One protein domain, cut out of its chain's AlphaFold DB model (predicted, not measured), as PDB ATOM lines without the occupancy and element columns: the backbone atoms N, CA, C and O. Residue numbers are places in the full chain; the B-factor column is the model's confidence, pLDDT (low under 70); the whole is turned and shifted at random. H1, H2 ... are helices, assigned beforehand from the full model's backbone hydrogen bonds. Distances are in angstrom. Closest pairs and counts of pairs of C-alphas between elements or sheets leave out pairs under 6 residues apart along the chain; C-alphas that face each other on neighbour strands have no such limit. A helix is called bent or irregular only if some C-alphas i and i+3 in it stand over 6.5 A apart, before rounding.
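This is residues 58 to 214 of the 216 residues of an uncharacterized protein of Oxalobacteraceae bacterium (UniProt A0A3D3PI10). H5 and H6 lie side by side as a helical hairpin in the core, with H1 and H2 packed on H5, H3 packed on H1 and H6, and H4 making a corner with H5, where residues 104 to 108 of H4 meet residues 114 to 116 of H5. On the other side of H6, H9b and H10 make a looser second hairpin, whose far parts, H9a and the later residues of H10, spread apart; residues 209 to 214 stick out. The printed part has 157 residues with ten named helices, H1 to H10 in order, and no named strand; its class is all helix. It is compact, with a radius of gyration of the C-alphas of 15.9 A and spans of 45 by 32 by 31 A.

Start with H1, residues 58 to 70: its residues 63 to 67 touch H5, residues 112 to 131, about perpendicular at 87 degrees, the closest C-alphas being Ala 64 and Leu 119, 6.9 A apart. H2, residues 72 to 79, touches H1 only at the corner and touches H5, closest at C-alphas Ala 78 and Ala 127, 6.2 A. H3, residues 86 to 92, touches H1, C-alphas Thr 61 and Arg 88 being closest at 5.7 A, and H6, residues 136 to 148, with Gly 90 and His 140 at 6.1 A. H4, residues 98 to 110, touches H5 at a steep tilt of 57 degrees, closest at C-alphas His 108 and Phe 115, 5.4 A. H5 and H6 are a hairpin at a shallow tilt of 22 degrees, opposite ways, with C-alphas Ala 122 and Ala 146 closest at 4.6 A. H9, residues 169 to 187, was assigned as one helix by its hydrogen bonds but is bent, C-alphas 176 and 179 being 6.7 A apart; its arms are H9a, residues 169 to 176, and H9b, residues 179 to 187, at 17 degrees. H7, residues 151 to 155, touches H4, closest at C-alphas Met 107 and Met 154, 7.0 A, and H9b, at Gly 152 and Ser 182, 4.7 A. H8, residues 158 to 161, is close to but not clearly touching H9a, with C-alphas Leu 160 and Glu 171 closest at 7.4 A. H10, residues 194 to 213, forms a hairpin with H9b, closest at C-alphas Arg 187 and Leu 197, 7.1 A; its residues 196 to 200 touch H6, closest at Asp 141 and Thr 196, 6.5 A. H9a and H10 are apart. Every O i to N i+4 pair is within hydrogen-bond range in H1 to H6 and H9b, against 0 of 1 in H7, where 2 of 2 O i to N i+3 pairs are, 2 of 4 in H9a and 12 of 16 in H10; H8 is too short for such a pair.

Find C-alpha 58 at (-13.790, 15.502, -35.913), where H1 begins. H5 runs 28.7 A from C-alpha 112 at (-9.838, 22.387, -50.736). H10, 26.9 A long with a kink of 33 degrees near residue 201, ends at C-alpha 213, (22.038, 12.113, -61.727).

The C-alphas of Gly 82 and Gln 170 are the two farthest apart, at 46.2 A. The printed part has no cut and no long link. Mean pLDDT of the printed part is 81.6; residues 174, 190 to 191 and 193 to 214 are under 70.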
ATOM      1  N   ALA A  58     -12.383  15.633 -35.551       92.31
ATOM      2  CA  ALA A  58     -13.790  15.502 -35.913       92.31
ATOM      3  C   ALA A  58     -14.037  16.025 -37.335       92.31
ATOM      4  O   ALA A  58     -14.667  15.336 -38.143       92.31
ATOM      5  N   GLN A  59     -13.478  17.186 -37.682       94.81
ATOM      6  CA  GLN A  59     -13.537  17.735 -39.034       94.81
ATOM      7  C   GLN A  59     -12.842  16.812 -40.040       94.81
ATOM      8  O   GLN A  59     -13.431  16.509 -41.076       94.81
ATOM      9  N   LEU A  60     -11.652  16.286 -39.725       95.94
ATOM     10  CA  LEU A  60     -10.970  15.305 -40.579       95.94
ATOM     11  C   LEU A  60     -11.823  14.056 -40.821       95.94
ATOM     12  O   LEU A  60     -11.930  13.586 -41.951       95.94
ATOM     13  N   THR A  61     -12.458  13.535 -39.770       94.94
ATOM     14  CA  THR A  61     -13.347  12.370 -39.871       94.94
ATOM     15  C   THR A  61     -14.568  12.669 -40.743       94.94
ATOM     16  O   THR A  61     -14.947  11.849 -41.581       94.94
ATOM     17  N   ASN A  62     -15.165  13.852 -40.592       95.12
ATOM     18  CA  ASN A  62     -16.296  14.290 -41.406       95.12
ATOM     19  C   ASN A  62     -15.917  14.422 -42.886       95.12
ATOM     20  O   ASN A  62     -16.635  13.907 -43.742       95.12
ATOM     21  N   GLU A  63     -14.779  15.042 -43.194       96.06
ATOM     22  CA  GLU A  63     -14.279  15.150 -44.569       96.06
ATOM     23  C   GLU A  63     -13.923  13.776 -45.158       96.06
ATOM     24  O   GLU A  63     -14.262  13.490 -46.306       96.06
ATOM     25  N   ALA A  64     -13.344  12.870 -44.366       95.06
ATOM     26  CA  ALA A  64     -13.057  11.505 -44.805       95.06
ATOM     27  C   ALA A  64     -14.342  10.741 -45.165       95.06
ATOM     28  O   ALA A  64     -14.397  10.074 -46.197       95.06
ATOM     29  N   ASN A  65     -15.405  10.887 -44.368       94.06
ATOM     30  CA  ASN A  65     -16.704  10.285 -44.672       94.06
ATOM     31  C   ASN A  65     -17.297  10.822 -45.982       94.06
ATOM     32  O   ASN A  65     -17.811  10.040 -46.782       94.06
ATOM     33  N   LYS A  66     -17.197  12.135 -46.234       95.06
ATOM     34  CA  LYS A  66     -17.637  12.732 -47.508       95.06
ATOM     35  C   LYS A  66     -16.860  12.159 -48.693       95.06
ATOM     36  O   LYS A  66     -17.453  11.873 -49.733       95.06
ATOM     37  N   LEU A  67     -15.550  11.958 -48.543       94.44
ATOM     38  CA  LEU A  67     -14.710  11.344 -49.573       94.44
ATOM     39  C   LEU A  67     -15.113   9.899 -49.858       94.44
ATOM     40  O   LEU A  67     -15.241   9.525 -51.015       94.44
ATOM     41  N   LEU A  68     -15.369   9.102 -48.825       91.94
ATOM     42  CA  LEU A  68     -15.797   7.711 -48.987       91.94
ATOM     43  C   LEU A  68     -17.176   7.595 -49.638       91.94
ATOM     44  O   LEU A  68     -17.395   6.702 -50.447       91.94
ATOM     45  N   ALA A  69     -18.087   8.517 -49.328       93.06
ATOM     46  CA  ALA A  69     -19.403   8.555 -49.956       93.06
ATOM     47  C   ALA A  69     -19.348   8.986 -51.435       93.06
ATOM     48  O   ALA A  69     -20.212   8.595 -52.215       93.06
ATOM     49  N   SER A  70     -18.355   9.796 -51.820       93.31
ATOM     50  CA  SER A  70     -18.261  10.390 -53.165       93.31
ATOM     51  C   SER A  70     -17.274   9.692 -54.106       93.31
ATOM     52  O   SER A  70     -17.422   9.803 -55.320       93.31
ATOM     53  N   ASP A  71     -16.287   8.959 -53.586       92.81
ATOM     54  CA  ASP A  71     -15.252   8.290 -54.374       92.81
ATOM     55  C   ASP A  71     -15.213   6.777 -54.115       92.81
ATOM     56  O   ASP A  71     -14.673   6.286 -53.118       92.81
ATOM     57  N   SER A  72     -15.719   6.023 -55.095       91.69
ATOM     58  CA  SER A  72     -15.758   4.559 -55.049       91.69
ATOM     59  C   SER A  72     -14.375   3.907 -54.916       91.69
ATOM     60  O   SER A  72     -14.274   2.803 -54.381       91.69
ATOM     61  N   ALA A  73     -13.301   4.545 -55.396       90.69
ATOM     62  CA  ALA A  73     -11.955   3.994 -55.264       90.69
ATOM     63  C   ALA A  73     -11.474   4.061 -53.812       90.69
ATOM     64  O   ALA A  73     -11.008   3.048 -53.282       90.69
ATOM     65  N   THR A  74     -11.654   5.212 -53.160       90.06
ATOM     66  CA  THR A  74     -11.349   5.395 -51.735       90.06
ATOM     67  C   THR A  74     -12.230   4.496 -50.861       90.06
ATOM     68  O   THR A  74     -11.706   3.832 -49.966       90.06
ATOM     69  N   ALA A  75     -13.528   4.363 -51.169       91.38
ATOM     70  CA  ALA A  75     -14.434   3.443 -50.464       91.38
ATOM     71  C   ALA A  75     -13.942   1.988 -50.511       91.38
ATOM     72  O   ALA A  75     -13.729   1.358 -49.477       91.38
ATOM     73  N   ARG A  76     -13.618   1.483 -51.711       91.44
ATOM     74  CA  ARG A  76     -13.086   0.121 -51.892       91.44
ATOM     75  C   ARG A  76     -11.749  -0.119 -51.187       91.44
ATOM     76  O   ARG A  76     -11.386  -1.277 -50.967       91.44
ATOM     77  N   LEU A  77     -10.954   0.923 -50.939       89.62
ATOM     78  CA  LEU A  77      -9.722   0.803 -50.155       89.62
ATOM     79  C   LEU A  77     -10.043   0.636 -48.670       89.62
ATOM     80  O   LEU A  77      -9.470  -0.255 -48.046       89.62
ATOM     81  N   ALA A  78     -10.973   1.435 -48.140       89.06
ATOM     82  CA  ALA A  78     -11.428   1.330 -46.756       89.06
ATOM     83  C   ALA A  78     -12.075  -0.034 -46.472       89.06
ATOM     84  O   ALA A  78     -11.693  -0.692 -45.507       89.06
ATOM     85  N   ASP A  79     -12.949  -0.529 -47.350       89.44
ATOM     86  CA  ASP A  79     -13.610  -1.831 -47.159       89.44
ATOM     87  C   ASP A  79     -12.611  -2.994 -47.103       89.44
ATOM     88  O   ASP A  79     -12.732  -3.923 -46.303       89.44
ATOM     89  N   ARG A  80     -11.547  -2.921 -47.913       88.75
ATOM     90  CA  ARG A  80     -10.497  -3.951 -47.980       88.75
ATOM     91  C   ARG A  80      -9.573  -4.003 -46.765       88.75
ATOM     92  O   ARG A  80      -8.676  -4.854 -46.737       88.75
ATOM     93  N   THR A  81      -9.771  -3.116 -45.794       88.75
ATOM     94  CA  THR A  81      -9.101  -3.185 -44.492       88.75
ATOM     95  C   THR A  81      -9.753  -4.193 -43.546       88.75
ATOM     96  O   THR A  81      -9.105  -4.604 -42.589       88.75
ATOM     97  N   GLY A  82     -11.000  -4.610 -43.810       87.19
ATOM     98  CA  GLY A  82     -11.791  -5.454 -42.906       87.19
ATOM     99  C   GLY A  82     -12.465  -4.687 -41.759       87.19
ATOM    100  O   GLY A  82     -13.331  -5.246 -41.096       87.19
ATOM    101  N   ASP A  83     -12.121  -3.411 -41.567       86.56
ATOM    102  CA  ASP A  83     -12.806  -2.475 -40.675       86.56
ATOM    103  C   ASP A  83     -13.001  -1.144 -41.417       86.56
ATOM    104  O   ASP A  83     -12.148  -0.250 -41.338       86.56
ATOM    105  N   PRO A  84     -14.125  -0.982 -42.141       77.56
ATOM    106  CA  PRO A  84     -14.413   0.245 -42.863       77.56
ATOM    107  C   PRO A  84     -14.434   1.477 -41.960       77.56
ATOM    108  O   PRO A  84     -14.262   2.564 -42.475       77.56
ATOM    109  N   LEU A  85     -14.619   1.358 -40.640       84.00
ATOM    110  CA  LEU A  85     -14.624   2.497 -39.714       84.00
ATOM    111  C   LEU A  85     -13.261   2.730 -39.049       84.00
ATOM    112  O   LEU A  85     -13.086   3.740 -38.363       84.00
ATOM    113  N   GLY A  86     -12.270   1.868 -39.285       86.69
ATOM    114  CA  GLY A  86     -10.957   1.925 -38.645       86.69
ATOM    115  C   GLY A  86     -10.211   3.237 -38.892       86.69
ATOM    116  O   GLY A  86      -9.494   3.722 -38.016       86.69
ATOM    117  N   PHE A  87     -10.429   3.877 -40.047       88.38
ATOM    118  CA  PHE A  87      -9.857   5.197 -40.326       88.38
ATOM    119  C   PHE A  87     -10.413   6.286 -39.395       88.38
ATOM    120  O   PHE A  87      -9.702   7.245 -39.114       88.38
ATOM    121  N   ARG A  88     -11.651   6.153 -38.891       90.31
ATOM    122  CA  ARG A  88     -12.238   7.109 -37.937       90.31
ATOM    123  C   ARG A  88     -11.498   7.052 -36.614       90.31
ATOM    124  O   ARG A  88     -11.179   8.093 -36.055       90.31
ATOM    125  N   HIS A  89     -11.178   5.845 -36.150       89.19
ATOM    126  CA  HIS A  89     -10.344   5.657 -34.966       89.19
ATOM    127  C   HIS A  89      -8.935   6.217 -35.195       89.19
ATOM    128  O   HIS A  89      -8.427   6.945 -34.347       89.19
ATOM    129  N   GLY A  90      -8.343   5.950 -36.365       90.44
ATOM    130  CA  GLY A  90      -7.030   6.479 -36.735       90.44
ATOM    131  C   GLY A  90      -6.978   8.009 -36.759       90.44
ATOM    132  O   GLY A  90      -6.095   8.596 -36.140       90.44
ATOM    133  N   LEU A  91      -7.936   8.661 -37.428       92.38
ATOM    134  CA  LEU A  91      -8.045  10.125 -37.494       92.38
ATOM    135  C   LEU A  91      -8.398  10.726 -36.129       92.38
ATOM    136  O   LEU A  91      -7.814  11.732 -35.738       92.38
ATOM    137  N   GLY A  92      -9.307  10.081 -35.391       89.50
ATOM    138  CA  GLY A  92      -9.706  10.433 -34.028       89.50
ATOM    139  C   GLY A  92      -8.544  10.462 -33.036       89.50
ATOM    140  O   GLY A  92      -8.535  11.273 -32.116       89.50
ATOM    141  N   ALA A  93      -7.547   9.599 -33.240       87.69
ATOM    142  CA  ALA A  93      -6.367   9.490 -32.388       87.69
ATOM    143  C   ALA A  93      -5.241  10.478 -32.746       87.69
ATOM    144  O   ALA A  93      -4.229  10.523 -32.042       87.69
ATOM    145  N   LEU A  94      -5.374  11.263 -33.824       87.38
ATOM    146  CA  LEU A  94      -4.347  12.225 -34.217       87.38
ATOM    147  C   LEU A  94      -4.313  13.413 -33.250       87.38
ATOM    148  O   LEU A  94      -5.190  14.276 -33.251       87.38
ATOM    149  N   ALA A  95      -3.237  13.508 -32.472       84.50
ATOM    150  CA  ALA A  95      -2.924  14.701 -31.698       84.50
ATOM    151  C   ALA A  95      -2.275  15.748 -32.616       84.50
ATOM    152  O   ALA A  95      -1.062  15.734 -32.812       84.50
ATOM    153  N   LEU A  96      -3.077  16.639 -33.205       87.94
ATOM    154  CA  LEU A  96      -2.588  17.698 -34.094       87.94
ATOM    155  C   LEU A  96      -2.062  18.893 -33.282       87.94
ATOM    156  O   LEU A  96      -2.850  19.573 -32.618       87.94
ATOM    157  N   PRO A  97      -0.761  19.232 -33.353       87.31
ATOM    158  CA  PRO A  97      -0.271  20.455 -32.727       87.31
ATOM    159  C   PRO A  97      -0.876  21.686 -33.401       87.31
ATOM    160  O   PRO A  97      -1.149  21.674 -34.604       87.31
ATOM    161  N   ARG A  98      -1.043  22.780 -32.646       87.94
ATOM    162  CA  ARG A  98      -1.699  24.010 -33.135       87.94
ATOM    163  C   ARG A  98      -1.168  24.508 -34.486       87.94
ATOM    164  O   ARG A  98      -2.000  24.789 -35.348       87.94
ATOM    165  N   PRO A  99       0.156  24.559 -34.738       87.06
ATOM    166  CA  PRO A  99       0.658  25.001 -36.036       87.06
ATOM    167  C   PRO A  99       0.262  24.084 -37.196       87.06
ATOM    168  O   PRO A  99       0.150  24.529 -38.336       87.06
ATOM    169  N   LEU A 100       0.080  22.788 -36.935       88.88
ATOM    170  CA  LEU A 100      -0.334  21.834 -37.954       88.88
ATOM    171  C   LEU A 100      -1.828  21.960 -38.240       88.88
ATOM    172  O   LEU A 100      -2.220  22.084 -39.397       88.88
ATOM    173  N   ALA A 101      -2.641  22.015 -37.184       91.94
ATOM    174  CA  ALA A 101      -4.076  22.245 -37.287       91.94
ATOM    175  C   ALA A 101      -4.377  23.560 -38.031       91.94
ATOM    176  O   ALA A 101      -5.213  23.591 -38.936       91.94
ATOM    177  N   PHE A 102      -3.626  24.632 -37.744       91.25
ATOM    178  CA  PHE A 102      -3.739  25.900 -38.466       91.25
ATOM    179  C   PHE A 102      -3.425  25.749 -39.963       91.25
ATOM    180  O   PHE A 102      -4.230  26.166 -40.792       91.25
ATOM    181  N   ARG A 103      -2.319  25.092 -40.337       90.81
ATOM    182  CA  ARG A 103      -1.971  24.854 -41.753       90.81
ATOM    183  C   ARG A 103      -3.006  24.003 -42.484       90.81
ATOM    184  O   ARG A 103      -3.383  24.349 -43.601       90.81
ATOM    185  N   LEU A 104      -3.494  22.935 -41.851       93.62
ATOM    186  CA  LEU A 104      -4.580  22.114 -42.390       93.62
ATOM    187  C   LEU A 104      -5.851  22.945 -42.594       93.62
ATOM    188  O   LEU A 104      -6.516  22.785 -43.612       93.62
ATOM    189  N   THR A 105      -6.138  23.885 -41.690       94.06
ATOM    190  CA  THR A 105      -7.257  24.829 -41.841       94.06
ATOM    191  C   THR A 105      -7.054  25.748 -43.038       94.06
ATOM    192  O   THR A 105      -7.941  25.869 -43.874       94.06
ATOM    193  N   VAL A 106      -5.880  26.370 -43.175       91.81
ATOM    194  CA  VAL A 106      -5.579  27.232 -44.331       91.81
ATOM    195  C   VAL A 106      -5.714  26.435 -45.636       91.81
ATOM    196  O   VAL A 106      -6.284  26.934 -46.606       91.81
ATOM    197  N   MET A 107      -5.226  25.190 -45.658       93.50
ATOM    198  CA  MET A 107      -5.335  24.295 -46.811       93.50
ATOM    199  C   MET A 107      -6.793  23.940 -47.121       93.50
ATOM    200  O   MET A 107      -7.191  24.036 -48.279       93.50
ATOM    201  N   HIS A 108      -7.603  23.609 -46.113       94.81
ATOM    202  CA  HIS A 108      -9.039  23.359 -46.260       94.81
ATOM    203  C   HIS A 108      -9.769  24.571 -46.861       94.81
ATOM    204  O   HIS A 108     -10.461  24.439 -47.869       94.81
ATOM    205  N   GLU A 109      -9.545  25.763 -46.303       91.75
ATOM    206  CA  GLU A 109     -10.256  26.990 -46.686       91.75
ATOM    207  C   GLU A 109      -9.825  27.561 -48.042       91.75
ATOM    208  O   GLU A 109     -10.624  28.176 -48.747       91.75
ATOM    209  N   LYS A 110      -8.543  27.436 -48.403       89.25
ATOM    210  CA  LYS A 110      -7.979  28.119 -49.583       89.25
ATOM    211  C   LYS A 110      -7.581  27.184 -50.713       89.25
ATOM    212  O   LYS A 110      -7.429  27.640 -51.845       89.25
ATOM    213  N   ARG A 111      -7.405  25.894 -50.437       90.88
ATOM    214  CA  ARG A 111      -6.965  24.877 -51.404       90.88
ATOM    215  C   ARG A 111      -7.685  23.547 -51.145       90.88
ATOM    216  O   ARG A 111      -7.042  22.506 -51.051       90.88
ATOM    217  N   LEU A 112      -9.022  23.564 -51.076       92.62
ATOM    218  CA  LEU A 112      -9.838  22.387 -50.736       92.62
ATOM    219  C   LEU A 112      -9.496  21.133 -51.564       92.62
ATOM    220  O   LEU A 112      -9.436  20.037 -51.018       92.62
ATOM    221  N   ALA A 113      -9.215  21.281 -52.863       91.62
ATOM    222  CA  ALA A 113      -8.810  20.155 -53.708       91.62
ATOM    223  C   ALA A 113      -7.503  19.489 -53.231       91.62
ATOM    224  O   ALA A 113      -7.421  18.261 -53.204       91.62
ATOM    225  N   LEU A 114      -6.516  20.287 -52.803       90.88
ATOM    226  CA  LEU A 114      -5.266  19.792 -52.218       90.88
ATOM    227  C   LEU A 114      -5.533  19.126 -50.864       90.88
ATOM    228  O   LEU A 114      -5.062  18.020 -50.630       90.88
ATOM    229  N   PHE A 115      -6.366  19.740 -50.018       95.31
ATOM    230  CA  PHE A 115      -6.764  19.146 -48.739       95.31
ATOM    231  C   PHE A 115      -7.387  17.757 -48.918       95.31
ATOM    232  O   PHE A 115      -6.983  16.787 -48.276       95.31
ATOM    233  N   GLN A 116      -8.351  17.646 -49.831       94.88
ATOM    234  CA  GLN A 116      -9.010  16.385 -50.138       94.88
ATOM    235  C   GLN A 116      -8.039  15.367 -50.749       94.88
ATOM    236  O   GLN A 116      -8.170  14.173 -50.485       94.88
ATOM    237  N   TYR A 117      -7.083  15.804 -51.573       93.19
ATOM    238  CA  TYR A 117      -6.036  14.930 -52.103       93.19
ATOM    239  C   TYR A 117      -5.165  14.360 -50.978       93.19
ATOM    240  O   TYR A 117      -5.069  13.139 -50.854       93.19
ATOM    241  N   SER A 118      -4.629  15.208 -50.096       93.81
ATOM    242  CA  SER A 118      -3.822  14.756 -48.958       93.81
ATOM    243  C   SER A 118      -4.605  13.813 -48.038       93.81
ATOM    244  O   SER A 118      -4.059  12.810 -47.576       93.81
ATOM    245  N   LEU A 119      -5.904  14.062 -47.829       95.38
ATOM    246  CA  LEU A 119      -6.760  13.175 -47.040       95.38
ATOM    247  C   LEU A 119      -6.990  11.815 -47.722       95.38
ATOM    248  O   LEU A 119      -6.894  10.788 -47.054       95.38
ATOM    249  N   ARG A 120      -7.210  11.762 -49.046       94.81
ATOM    250  CA  ARG A 120      -7.274  10.486 -49.793       94.81
ATOM    251  C   ARG A 120      -5.968   9.703 -49.671       94.81
ATOM    252  O   ARG A 120      -6.000   8.504 -49.396       94.81
ATOM    253  N   THR A 121      -4.827  10.378 -49.811       93.75
ATOM    254  CA  THR A 121      -3.504   9.759 -49.649       93.75
ATOM    255  C   THR A 121      -3.313   9.209 -48.236       93.75
ATOM    256  O   THR A 121      -2.802   8.098 -48.073       93.75
ATOM    257  N   ALA A 122      -3.784   9.925 -47.213       94.44
ATOM    258  CA  ALA A 122      -3.766   9.460 -45.832       94.44
ATOM    259  C   ALA A 122      -4.607   8.189 -45.634       94.44
ATOM    260  O   ALA A 122      -4.106   7.204 -45.089       94.44
ATOM    261  N   LEU A 123      -5.842   8.165 -46.144       94.25
ATOM    262  CA  LEU A 123      -6.728   6.996 -46.066       94.25
ATOM    263  C   LEU A 123      -6.134   5.775 -46.787       94.25
ATOM    264  O   LEU A 123      -6.114   4.675 -46.233       94.25
ATOM    265  N   ALA A 124      -5.591   5.968 -47.992       93.38
ATOM    266  CA  ALA A 124      -4.928   4.905 -48.746       93.38
ATOM    267  C   ALA A 124      -3.690   4.363 -48.010       93.38
ATOM    268  O   ALA A 124      -3.498   3.148 -47.917       93.38
ATOM    269  N   THR A 125      -2.875   5.254 -47.439       93.06
ATOM    270  CA  THR A 125      -1.681   4.878 -46.669       93.06
ATOM    271  C   THR A 125      -2.057   4.079 -45.424       93.06
ATOM    272  O   THR A 125      -1.444   3.049 -45.140       93.06
ATOM    273  N   PHE A 126      -3.095   4.503 -44.707       92.81
ATOM    274  CA  PHE A 126      -3.596   3.799 -43.531       92.81
ATOM    275  C   PHE A 126      -4.140   2.409 -43.882       92.81
ATOM    276  O   PHE A 126      -3.807   1.429 -43.212       92.81
ATOM    277  N   ALA A 127      -4.891   2.286 -44.980       92.94
ATOM    278  CA  ALA A 127      -5.373   0.995 -45.465       92.94
ATOM    279  C   ALA A 127      -4.217   0.034 -45.800       92.94
ATOM    280  O   ALA A 127      -4.250  -1.141 -45.427       92.94
ATOM    281  N   LEU A 128      -3.158   0.533 -46.446       92.00
ATOM    282  CA  LEU A 128      -1.947  -0.250 -46.710       92.00
ATOM    283  C   LEU A 128      -1.237  -0.662 -45.414       92.00
ATOM    284  O   LEU A 128      -0.835  -1.817 -45.287       92.00
ATOM    285  N   ALA A 129      -1.123   0.239 -44.437       92.06
ATOM    286  CA  ALA A 129      -0.516  -0.054 -43.140       92.06
ATOM    287  C   ALA A 129      -1.268  -1.162 -42.377       92.06
ATOM    288  O   ALA A 129      -0.638  -2.012 -41.745       92.06
ATOM    289  N   ILE A 130      -2.602  -1.203 -42.477       92.62
ATOM    290  CA  ILE A 130      -3.418  -2.307 -41.948       92.62
ATOM    291  C   ILE A 130      -3.086  -3.617 -42.657       92.62
ATOM    292  O   ILE A 130      -2.799  -4.611 -41.992       92.62
ATOM    293  N   ARG A 131      -3.067  -3.621 -43.995       90.88
ATOM    294  CA  ARG A 131      -2.786  -4.836 -44.777       90.88
ATOM    295  C   ARG A 131      -1.380  -5.390 -44.564       90.88
ATOM    296  O   ARG A 131      -1.182  -6.592 -44.697       90.88
ATOM    297  N   LEU A 132      -0.423  -4.526 -44.244       92.31
ATOM    298  CA  LEU A 132       0.946  -4.907 -43.904       92.31
ATOM    299  C   LEU A 132       1.101  -5.362 -42.443       92.31
ATOM    300  O   LEU A 132       2.206  -5.717 -42.044       92.31
ATOM    301  N   GLY A 133       0.031  -5.347 -41.640       92.19
ATOM    302  CA  GLY A 133       0.070  -5.780 -40.243       92.19
ATOM    303  C   GLY A 133       0.897  -4.865 -39.336       92.19
ATOM    304  O   GLY A 133       1.438  -5.330 -38.337       92.19
ATOM    305  N   LEU A 134       1.025  -3.576 -39.677       91.81
ATOM    306  CA  LEU A 134       1.847  -2.643 -38.902       91.81
ATOM    307  C   LEU A 134       1.258  -2.371 -37.509       91.81
ATOM    308  O   LEU A 134       0.056  -2.544 -37.264       91.81
ATOM    309  N   SER A 135       2.103  -1.900 -36.589       90.50
ATOM    310  CA  SER A 135       1.668  -1.512 -35.246       90.50
ATOM    311  C   SER A 135       0.690  -0.327 -35.292       90.50
ATOM    312  O   SER A 135       0.684   0.456 -36.243       90.50
ATOM    313  N   ASN A 136      -0.142  -0.152 -34.258       88.31
ATOM    314  CA  ASN A 136      -1.049   1.007 -34.181       88.31
ATOM    315  C   ASN A 136      -0.290   2.337 -34.190       88.31
ATOM    316  O   ASN A 136      -0.741   3.296 -34.811       88.31
ATOM    317  N   ARG A 137       0.895   2.371 -33.572       86.62
ATOM    318  CA  ARG A 137       1.784   3.533 -33.614       86.62
ATOM    319  C   ARG A 137       2.207   3.861 -35.047       86.62
ATOM    320  O   ARG A 137       2.029   4.994 -35.476       86.62
ATOM    321  N   ASP A 138       2.701   2.879 -35.796       88.50
ATOM    322  CA  ASP A 138       3.161   3.105 -37.174       88.50
ATOM    323  C   ASP A 138       2.009   3.493 -38.103       88.50
ATOM    324  O   ASP A 138       2.181   4.341 -38.976       88.50
ATOM    325  N   LYS A 139       0.817   2.915 -37.903       89.81
ATOM    326  CA  LYS A 139      -0.397   3.306 -38.634       89.81
ATOM    327  C   LYS A 139      -0.738   4.780 -38.401       89.81
ATOM    328  O   LYS A 139      -1.016   5.483 -39.369       89.81
ATOM    329  N   HIS A 140      -0.706   5.252 -37.151       88.62
ATOM    330  CA  HIS A 140      -0.972   6.657 -36.819       88.62
ATOM    331  C   HIS A 140       0.112   7.594 -37.362       88.62
ATOM    332  O   HIS A 140      -0.218   8.612 -37.971       88.62
ATOM    333  N   ASP A 141       1.389   7.230 -37.216       87.50
ATOM    334  CA  ASP A 141       2.502   8.018 -37.753       87.50
ATOM    335  C   ASP A 141       2.394   8.147 -39.282       87.50
ATOM    336  O   ASP A 141       2.533   9.241 -39.829       87.50
ATOM    337  N   LEU A 142       2.107   7.046 -39.985       89.62
ATOM    338  CA  LEU A 142       1.941   7.047 -41.438       89.62
ATOM    339  C   LEU A 142       0.716   7.845 -41.884       89.62
ATOM    340  O   LEU A 142       0.797   8.556 -42.883       89.62
ATOM    341  N   LEU A 143      -0.394   7.753 -41.151       91.06
ATOM    342  CA  LEU A 143      -1.595   8.543 -41.415       91.06
ATOM    343  C   LEU A 143      -1.296  10.044 -41.308       91.06
ATOM    344  O   LEU A 143      -1.627  10.796 -42.222       91.06
ATOM    345  N   LEU A 144      -0.620  10.468 -40.234       90.12
ATOM    346  CA  LEU A 144      -0.239  11.865 -40.021       90.12
ATOM    347  C   LEU A 144       0.725  12.363 -41.103       90.12
ATOM    348  O   LEU A 144       0.528  13.437 -41.670       90.12
ATOM    349  N   VAL A 145       1.755  11.571 -41.412       89.00
ATOM    350  CA  VAL A 145       2.746  11.924 -42.434       89.00
ATOM    351  C   VAL A 145       2.096  12.040 -43.808       89.00
ATOM    352  O   VAL A 145       2.329  13.025 -44.503       89.00
ATOM    353  N   ALA A 146       1.241  11.090 -44.188       91.06
ATOM    354  CA  ALA A 146       0.528  11.130 -45.460       91.06
ATOM    355  C   ALA A 146      -0.463  12.303 -45.539       91.06
ATOM    356  O   ALA A 146      -0.552  12.953 -46.577       91.06
ATOM    357  N   LEU A 147      -1.143  12.649 -44.441       92.12
ATOM    358  CA  LEU A 147      -2.024  13.819 -44.388       92.12
ATOM    359  C   LEU A 147      -1.270  15.134 -44.644       92.12
ATOM    360  O   LEU A 147      -1.849  16.100 -45.130       92.12
ATOM    361  N   CYS A 148       0.020  15.174 -44.319       88.56
ATOM    362  CA  CYS A 148       0.811  16.400 -44.315       88.56
ATOM    363  C   CYS A 148       1.896  16.459 -45.399       88.56
ATOM    364  O   CYS A 148       2.613  17.458 -45.483       88.56
ATOM    365  N   HIS A 149       2.040  15.410 -46.215       83.94
ATOM    366  CA  HIS A 149       3.163  15.276 -47.147       83.94
ATOM    367  C   HIS A 149       3.236  16.397 -48.197       83.94
ATOM    368  O   HIS A 149       4.341  16.808 -48.553       83.94
ATOM    369  N   ASP A 150       2.097  16.982 -48.583       85.44
ATOM    370  CA  ASP A 150       2.022  18.075 -49.566       85.44
ATOM    371  C   ASP A 150       1.743  19.451 -48.955       85.44
ATOM    372  O   ASP A 150       1.448  20.402 -49.677       85.44
ATOM    373  N   LEU A 151       1.860  19.625 -47.632       85.69
ATOM    374  CA  LEU A 151       1.670  20.948 -47.014       85.69
ATOM    375  C   LEU A 151       2.579  22.025 -47.625       85.69
ATOM    376  O   LEU A 151       2.215  23.200 -47.670       85.69
ATOM    377  N   GLY A 152       3.751  21.643 -48.124       81.50
ATOM    378  CA  GLY A 152       4.651  22.531 -48.838       81.50
ATOM    379  C   GLY A 152       4.075  23.109 -50.130       81.50
ATOM    380  O   GLY A 152       4.471  24.213 -50.495       81.50
ATOM    381  N   GLU A 153       3.112  22.450 -50.787       85.62
ATOM    382  CA  GLU A 153       2.460  22.978 -51.995       85.62
ATOM    383  C   GLU A 153       1.648  24.249 -51.721       85.62
ATOM    384  O   GLU A 153       1.368  25.023 -52.641       85.62
ATOM    385  N   MET A 154       1.316  24.519 -50.453       83.88
ATOM    386  CA  MET A 154       0.708  25.785 -50.036       83.88
ATOM    387  C   MET A 154       1.611  26.996 -50.307       83.88
ATOM    388  O   MET A 154       1.115  28.118 -50.366       83.88
ATOM    389  N   HIS A 155       2.913  26.774 -50.513       77.81
ATOM    390  CA  HIS A 155       3.898  27.800 -50.859       77.81
ATOM    391  C   HIS A 155       4.232  27.822 -52.360       77.81
ATOM    392  O   HIS A 155       5.069  28.615 -52.793       77.81
ATOM    393  N   THR A 156       3.586  26.969 -53.159       78.62
ATOM    394  CA  THR A 156       3.769  26.892 -54.611       78.62
ATOM    395  C   THR A 156       2.616  27.594 -55.321       78.62
ATOM    396  O   THR A 156       1.449  27.453 -54.949       78.62
ATOM    397  N   VAL A 157       2.933  28.334 -56.386       79.25
ATOM    398  CA  VAL A 157       1.921  28.962 -57.246       79.25
ATOM    399  C   VAL A 157       1.051  27.862 -57.878       79.25
ATOM    400  O   VAL A 157       1.597  27.025 -58.597       79.25
ATOM    401  N   PRO A 158      -0.286  27.852 -57.673       78.50
ATOM    402  CA  PRO A 158      -1.152  26.765 -58.141       78.50
ATOM    403  C   PRO A 158      -1.051  26.490 -59.647       78.50
ATOM    404  O   PRO A 158      -1.113  25.340 -60.065       78.50
ATOM    405  N   ALA A 159      -0.849  27.538 -60.455       81.62
ATOM    406  CA  ALA A 159      -0.721  27.432 -61.907       81.62
ATOM    407  C   ALA A 159       0.450  26.535 -62.353       81.62
ATOM    408  O   ALA A 159       0.349  25.878 -63.383       81.62
ATOM    409  N   LEU A 160       1.526  26.449 -61.559       80.06
ATOM    410  CA  LEU A 160       2.687  25.603 -61.866       80.06
ATOM    411  C   LEU A 160       2.398  24.104 -61.721       80.06
ATOM    412  O   LEU A 160       3.115  23.286 -62.291       80.06
ATOM    413  N   LEU A 161       1.375  23.753 -60.942       77.38
ATOM    414  CA  LEU A 161       0.957  22.375 -60.669       77.38
ATOM    415  C   LEU A 161      -0.365  22.031 -61.371       77.38
ATOM    416  O   LEU A 161      -0.935  20.965 -61.141       77.38
ATOM    417  N   ALA A 162      -0.875  22.933 -62.211       81.31
ATOM    418  CA  ALA A 162      -2.124  22.722 -62.919       81.31
ATOM    419  C   ALA A 162      -1.993  21.552 -63.916       81.31
ATOM    420  O   ALA A 162      -0.972  21.444 -64.609       81.31
ATOM    421  N   PRO A 163      -3.020  20.690 -64.042       76.06
ATOM    422  CA  PRO A 163      -3.025  19.634 -65.045       76.06
ATOM    423  C   PRO A 163      -2.760  20.198 -66.446       76.06
ATOM    424  O   PRO A 163      -3.394  21.161 -66.867       76.06
ATOM    425  N   GLY A 164      -1.813  19.597 -67.171       79.69
ATOM    426  CA  GLY A 164      -1.439  20.026 -68.522       79.69
ATOM    427  C   GLY A 164      -0.381  21.135 -68.592       79.69
ATOM    428  O   GLY A 164       0.129  21.387 -69.685       79.69
ATOM    429  N   HIS A 165       0.016  21.746 -67.468       84.31
ATOM    430  CA  HIS A 165       1.150  22.673 -67.453       84.31
ATOM    431  C   HIS A 165       2.458  21.926 -67.726       84.31
ATOM    432  O   HIS A 165       2.810  20.960 -67.043       84.31
ATOM    433  N   ARG A 166       3.206  22.374 -68.737       83.12
ATOM    434  CA  ARG A 166       4.532  21.829 -69.035       83.12
ATOM    435  C   ARG A 166       5.568  22.553 -68.191       83.12
ATOM    436  O   ARG A 166       6.011  23.641 -68.541       83.12
ATOM    437  N   ILE A 167       5.972  21.900 -67.110       82.19
ATOM    438  CA  ILE A 167       6.961  22.416 -66.167       82.19
ATOM    439  C   ILE A 167       8.292  22.669 -66.884       82.19
ATOM    440  O   ILE A 167       8.970  21.740 -67.345       82.19
ATOM    441  N   THR A 168       8.702  23.931 -66.927       84.75
ATOM    442  CA  THR A 168      10.002  24.324 -67.474       84.75
ATOM    443  C   THR A 168      11.145  23.925 -66.528       84.75
ATOM    444  O   THR A 168      10.937  23.780 -65.320       84.75
ATOM    445  N   PRO A 169      12.395  23.783 -67.014       82.38
ATOM    446  CA  PRO A 169      13.545  23.501 -66.149       82.38
ATOM    447  C   PRO A 169      13.720  24.506 -65.000       82.38
ATOM    448  O   PRO A 169      14.112  24.126 -63.900       82.38
ATOM    449  N   GLN A 170      13.385  25.779 -65.232       80.25
ATOM    450  CA  GLN A 170      13.438  26.829 -64.212       80.25
ATOM    451  C   GLN A 170      12.316  26.690 -63.180       80.25
ATOM    452  O   GLN A 170      12.536  26.984 -62.009       80.25
ATOM    453  N   GLU A 171      11.136  26.212 -63.578       79.62
ATOM    454  CA  GLU A 171      10.009  25.976 -62.669       79.62
ATOM    455  C   GLU A 171      10.193  24.724 -61.810       79.62
ATOM    456  O   GLU A 171       9.726  24.698 -60.668       79.62
ATOM    457  N   ARG A 172      10.938  23.718 -62.301       77.50
ATOM    458  CA  ARG A 172      11.226  22.481 -61.547       77.50
ATOM    459  C   ARG A 172      11.771  22.768 -60.156       77.50
ATOM    460  O   ARG A 172      11.385  22.093 -59.210       77.50
ATOM    461  N   ARG A 173      12.604  23.802 -59.997       74.06
ATOM    462  CA  ARG A 173      13.158  24.172 -58.686       74.06
ATOM    463  C   ARG A 173      12.073  24.507 -57.659       74.06
ATOM    464  O   ARG A 173      12.221  24.132 -56.506       74.06
ATOM    465  N   TYR A 174      10.980  25.159 -58.063       69.88
ATOM    466  CA  TYR A 174       9.881  25.506 -57.157       69.88
ATOM    467  C   TYR A 174       9.074  24.272 -56.766       69.88
ATOM    468  O   TYR A 174       8.660  24.132 -55.619       69.88
ATOM    469  N   ILE A 175       8.938  23.326 -57.693       72.75
ATOM    470  CA  ILE A 175       8.331  22.025 -57.413       72.75
ATOM    471  C   ILE A 175       9.238  21.218 -56.485       72.75
ATOM    472  O   ILE A 175       8.752  20.571 -55.576       72.75
ATOM    473  N   HIS A 176      10.558  21.301 -56.608       72.00
ATOM    474  CA  HIS A 176      11.463  20.546 -55.737       72.00
ATOM    475  C   HIS A 176      11.485  21.040 -54.282       72.00
ATOM    476  O   HIS A 176      11.937  20.315 -53.398       72.00
ATOM    477  N   VAL A 177      11.003  22.256 -54.010       72.38
ATOM    478  CA  VAL A 177      11.005  22.833 -52.658       72.38
ATOM    479  C   VAL A 177       9.824  22.337 -51.821       72.38
ATOM    480  O   VAL A 177       9.979  22.193 -50.610       72.38
ATOM    481  N   HIS A 178       8.673  22.007 -52.423       74.69
ATOM    482  CA  HIS A 178       7.478  21.638 -51.651       74.69
ATOM    483  C   HIS A 178       7.682  20.423 -50.717       74.69
ATOM    484  O   HIS A 178       7.296  20.530 -49.550       74.69
ATOM    485  N   PRO A 179       8.369  19.325 -51.104       71.75
ATOM    486  CA  PRO A 179       8.582  18.201 -50.195       71.75
ATOM    487  C   PRO A 179       9.508  18.576 -49.030       71.75
ATOM    488  O   PRO A 179       9.340  18.121 -47.897       71.75
ATOM    489  N   ILE A 180      10.484  19.453 -49.286       75.12
ATOM    490  CA  ILE A 180      11.408  19.955 -48.263       75.12
ATOM    491  C   ILE A 180      10.641  20.822 -47.261       75.12
ATOM    492  O   ILE A 180      10.810  20.655 -46.055       75.12
ATOM    493  N   THR A 181       9.751  21.695 -47.731       74.62
ATOM    494  CA  THR A 181       8.911  22.515 -46.853       74.62
ATOM    495  C   THR A 181       8.020  21.644 -45.965       74.62
ATOM    496  O   THR A 181       8.005  21.846 -44.751       74.62
ATOM    497  N   SER A 182       7.359  20.619 -46.516       78.62
ATOM    498  CA  SER A 182       6.586  19.659 -45.712       78.62
ATOM    499  C   SER A 182       7.464  18.912 -44.701       78.62
ATOM    500  O   SER A 182       7.056  18.727 -43.556       78.62
ATOM    501  N   TYR A 183       8.692  18.523 -45.081       78.50
ATOM    502  CA  TYR A 183       9.639  17.875 -44.163       78.50
ATOM    503  C   TYR A 183       9.929  18.744 -42.945       78.50
ATOM    504  O   TYR A 183       9.869  18.266 -41.817       78.50
ATOM    505  N   VAL A 184      10.287  20.006 -43.187       76.69
ATOM    506  CA  VAL A 184      10.710  20.940 -42.140       76.69
ATOM    507  C   VAL A 184       9.567  21.179 -41.160       76.69
ATOM    508  O   VAL A 184       9.804  21.200 -39.957       76.69
ATOM    509  N   VAL A 185       8.327  21.261 -41.653       75.44
ATOM    510  CA  VAL A 185       7.132  21.374 -40.804       75.44
ATOM    511  C   VAL A 185       6.938  20.134 -39.924       75.44
ATOM    512  O   VAL A 185       6.557  20.269 -38.763       75.44
ATOM    513  N   LEU A 186       7.190  18.935 -40.456       76.38
ATOM    514  CA  LEU A 186       6.918  17.675 -39.758       76.38
ATOM    515  C   LEU A 186       8.059  17.183 -38.861       76.38
ATOM    516  O   LEU A 186       7.801  16.492 -37.877       76.38
ATOM    517  N   ARG A 187       9.316  17.507 -39.185       75.06
ATOM    518  CA  ARG A 187      10.506  17.028 -38.457       75.06
ATOM    519  C   ARG A 187      10.496  17.452 -36.991       75.06
ATOM    520  O   ARG A 187      10.962  16.697 -36.144       75.06
ATOM    521  N   ASP A 188       9.963  18.635 -36.720       71.50
ATOM    522  CA  ASP A 188      10.009  19.249 -35.398       71.50
ATOM    523  C   ASP A 188       8.717  18.964 -34.590       71.50
ATOM    524  O   ASP A 188       8.519  19.525 -33.512       71.50
ATOM    525  N   LEU A 189       7.837  18.069 -35.078       70.44
ATOM    526  CA  LEU A 189       6.621  17.661 -34.367       70.44
ATOM    527  C   LEU A 189       6.934  16.699 -33.207       70.44
ATOM    528  O   LEU A 189       7.494  15.620 -33.433       70.44
ATOM    529  N   PRO A 190       6.502  17.018 -31.973       65.50
ATOM    530  CA  PRO A 190       6.656  16.118 -30.837       65.50
ATOM    531  C   PRO A 190       5.892  14.807 -31.051       65.50
ATOM    532  O   PRO A 190       4.731  14.816 -31.454       65.50
ATOM    533  N   GLY A 191       6.522  13.674 -30.734       66.81
ATOM    534  CA  GLY A 191       5.873  12.356 -30.719       66.81
ATOM    535  C   GLY A 191       5.918  11.571 -32.033       66.81
ATOM    536  O   GLY A 191       5.729  10.355 -32.000       66.81
ATOM    537  N   LEU A 192       6.252  12.211 -33.159       71.12
ATOM    538  CA  LEU A 192       6.370  11.536 -34.451       71.12
ATOM    539  C   LEU A 192       7.695  10.763 -34.546       71.12
ATOM    540  O   LEU A 192       8.771  11.319 -34.307       71.12
ATOM    541  N   SER A 193       7.653   9.471 -34.891       69.12
ATOM    542  CA  SER A 193       8.888   8.688 -34.963       69.12
ATOM    543  C   SER A 193       9.788   9.144 -36.121       69.12
ATOM    544  O   SER A 193       9.381   9.270 -37.281       69.12
ATOM    545  N   THR A 194      11.076   9.343 -35.825       66.94
ATOM    546  CA  THR A 194      12.077   9.738 -36.830       66.94
ATOM    547  C   THR A 194      12.223   8.688 -37.938       66.94
ATOM    548  O   THR A 194      12.601   9.023 -39.060       66.94
ATOM    549  N   GLY A 195      11.922   7.418 -37.638       65.62
ATOM    550  CA  GLY A 195      11.915   6.316 -38.601       65.62
ATOM    551  C   GLY A 195      10.840   6.485 -39.673       65.62
ATOM    552  O   GLY A 195      11.164   6.435 -40.860       65.62
ATOM    553  N   THR A 196       9.598   6.771 -39.277       67.25
ATOM    554  CA  THR A 196       8.475   6.953 -40.211       67.25
ATOM    555  C   THR A 196       8.640   8.211 -41.059       67.25
ATOM    556  O   THR A 196       8.507   8.140 -42.283       67.25
ATOM    557  N   LEU A 197       9.080   9.321 -40.452       67.69
ATOM    558  CA  LEU A 197       9.477  10.542 -41.170       67.69
ATOM    559  C   LEU A 197      10.536  10.266 -42.243       67.69
ATOM    560  O   LEU A 197      10.424  10.704 -43.389       67.69
ATOM    561  N   ARG A 198      11.578   9.509 -41.882       64.38
ATOM    562  CA  ARG A 198      12.682   9.186 -42.789       64.38
ATOM    563  C   ARG A 198      12.257   8.216 -43.886       64.38
ATOM    564  O   ARG A 198      12.752   8.350 -44.997       64.38
ATOM    565  N   CYS A 199      11.385   7.249 -43.608       60.53
ATOM    566  CA  CYS A 199      10.902   6.286 -44.601       60.53
ATOM    567  C   CYS A 199       9.969   6.928 -45.627       60.53
ATOM    568  O   CYS A 199      10.148   6.682 -46.824       60.53
ATOM    569  N   ALA A 200       9.048   7.784 -45.180       60.56
ATOM    570  CA  ALA A 200       8.190   8.550 -46.073       60.56
ATOM    571  C   ALA A 200       9.026   9.396 -47.044       60.56
ATOM    572  O   ALA A 200       8.816   9.332 -48.252       60.56
ATOM    573  N   TRP A 201      10.065  10.077 -46.547       65.12
ATOM    574  CA  TRP A 201      10.907  10.953 -47.370       65.12
ATOM    575  C   TRP A 201      12.115  10.325 -48.054       65.12
ATOM    576  O   TRP A 201      12.567  10.852 -49.066       65.12
ATOM    577  N   ARG A 202      12.622   9.165 -47.623       51.50
ATOM    578  CA  ARG A 202      13.734   8.490 -48.321       51.50
ATOM    579  C   ARG A 202      13.359   8.039 -49.727       51.50
ATOM    580  O   ARG A 202      14.230   8.053 -50.596       51.50
ATOM    581  N   LYS A 203      12.108   7.637 -49.971       46.16
ATOM    582  CA  LYS A 203      11.650   7.270 -51.324       46.16
ATOM    583  C   LYS A 203      11.487   8.512 -52.206       46.16
ATOM    584  O   LYS A 203      11.986   8.503 -53.328       46.16
ATOM    585  N   SER A 204      10.969   9.605 -51.642       47.88
ATOM    586  CA  SER A 204      10.947  10.937 -52.264       47.88
ATOM    587  C   SER A 204      12.311  11.641 -52.325       47.88
ATOM    588  O   SER A 204      12.408  12.741 -52.837       47.88
ATOM    589  N   TRP A 205      13.389  11.043 -51.824       42.69
ATOM    590  CA  TRP A 205      14.751  11.559 -51.999       42.69
ATOM    591  C   TRP A 205      15.543  10.692 -52.979       42.69
ATOM    592  O   TRP A 205      16.182  11.206 -53.887       42.69
ATOM    593  N   LYS A 206      15.454   9.358 -52.880       35.78
ATOM    594  CA  LYS A 206      16.163   8.435 -53.786       35.78
ATOM    595  C   LYS A 206      15.592   8.400 -55.205       35.78
ATOM    596  O   LYS A 206      16.378   8.389 -56.147       35.78
ATOM    597  N   ALA A 207      14.266   8.436 -55.368       41.22
ATOM    598  CA  ALA A 207      13.662   8.578 -56.697       41.22
ATOM    599  C   ALA A 207      14.019   9.930 -57.352       41.22
ATOM    600  O   ALA A 207      13.946  10.069 -58.564       41.22
ATOM    601  N   TRP A 208      14.461  10.904 -56.550       46.44
ATOM    602  CA  TRP A 208      14.721  12.281 -56.961       46.44
ATOM    603  C   TRP A 208      16.209  12.559 -57.202       46.44
ATOM    604  O   TRP A 208      16.547  13.232 -58.173       46.44
ATOM    605  N   CYS A 209      17.116  11.958 -56.420       33.31
ATOM    606  CA  CYS A 209      18.537  11.896 -56.765       33.31
ATOM    607  C   CYS A 209      18.741  11.205 -58.115       33.31
ATOM    608  O   CYS A 209      19.533  11.696 -58.906       33.31
ATOM    609  N   ALA A 210      17.984  10.142 -58.417       37.16
ATOM    610  CA  ALA A 210      18.050   9.466 -59.713       37.16
ATOM    611  C   ALA A 210      17.713  10.401 -60.894       37.16
ATOM    612  O   ALA A 210      18.337  10.311 -61.944       37.16
ATOM    613  N   VAL A 211      16.790  11.354 -60.711       42.12
ATOM    614  CA  VAL A 211      16.448  12.367 -61.729       42.12
ATOM    615  C   VAL A 211      17.516  13.467 -61.831       42.12
ATOM    616  O   VAL A 211      17.725  14.012 -62.910       42.12
ATOM    617  N   LEU A 212      18.225  13.774 -60.739       36.44
ATOM    618  CA  LEU A 212      19.348  14.723 -60.731       36.44
ATOM    619  C   LEU A 212      20.650  14.124 -61.290       36.44
ATOM    620  O   LEU A 212      21.469  14.869 -61.815       36.44
ATOM    621  N   THR A 213      20.841  12.804 -61.212       36.62
ATOM    622  CA  THR A 213      22.038  12.113 -61.727       36.62
ATOM    623  C   THR A 213      21.890  11.583 -63.155       36.62
ATOM    624  O   THR A 213      22.874  11.120 -63.714       36.62
ATOM    625  N   CYS A 214      20.699  11.643 -63.763       33.00
ATOM    626  CA  CYS A 214      20.480  11.205 -65.151       33.00
ATOM    627  C   CYS A 214      20.703  12.298 -66.217       33.00
ATOM    628  O   CYS A 214      20.432  12.046 -67.384       33.00
TER     629      CYS A 214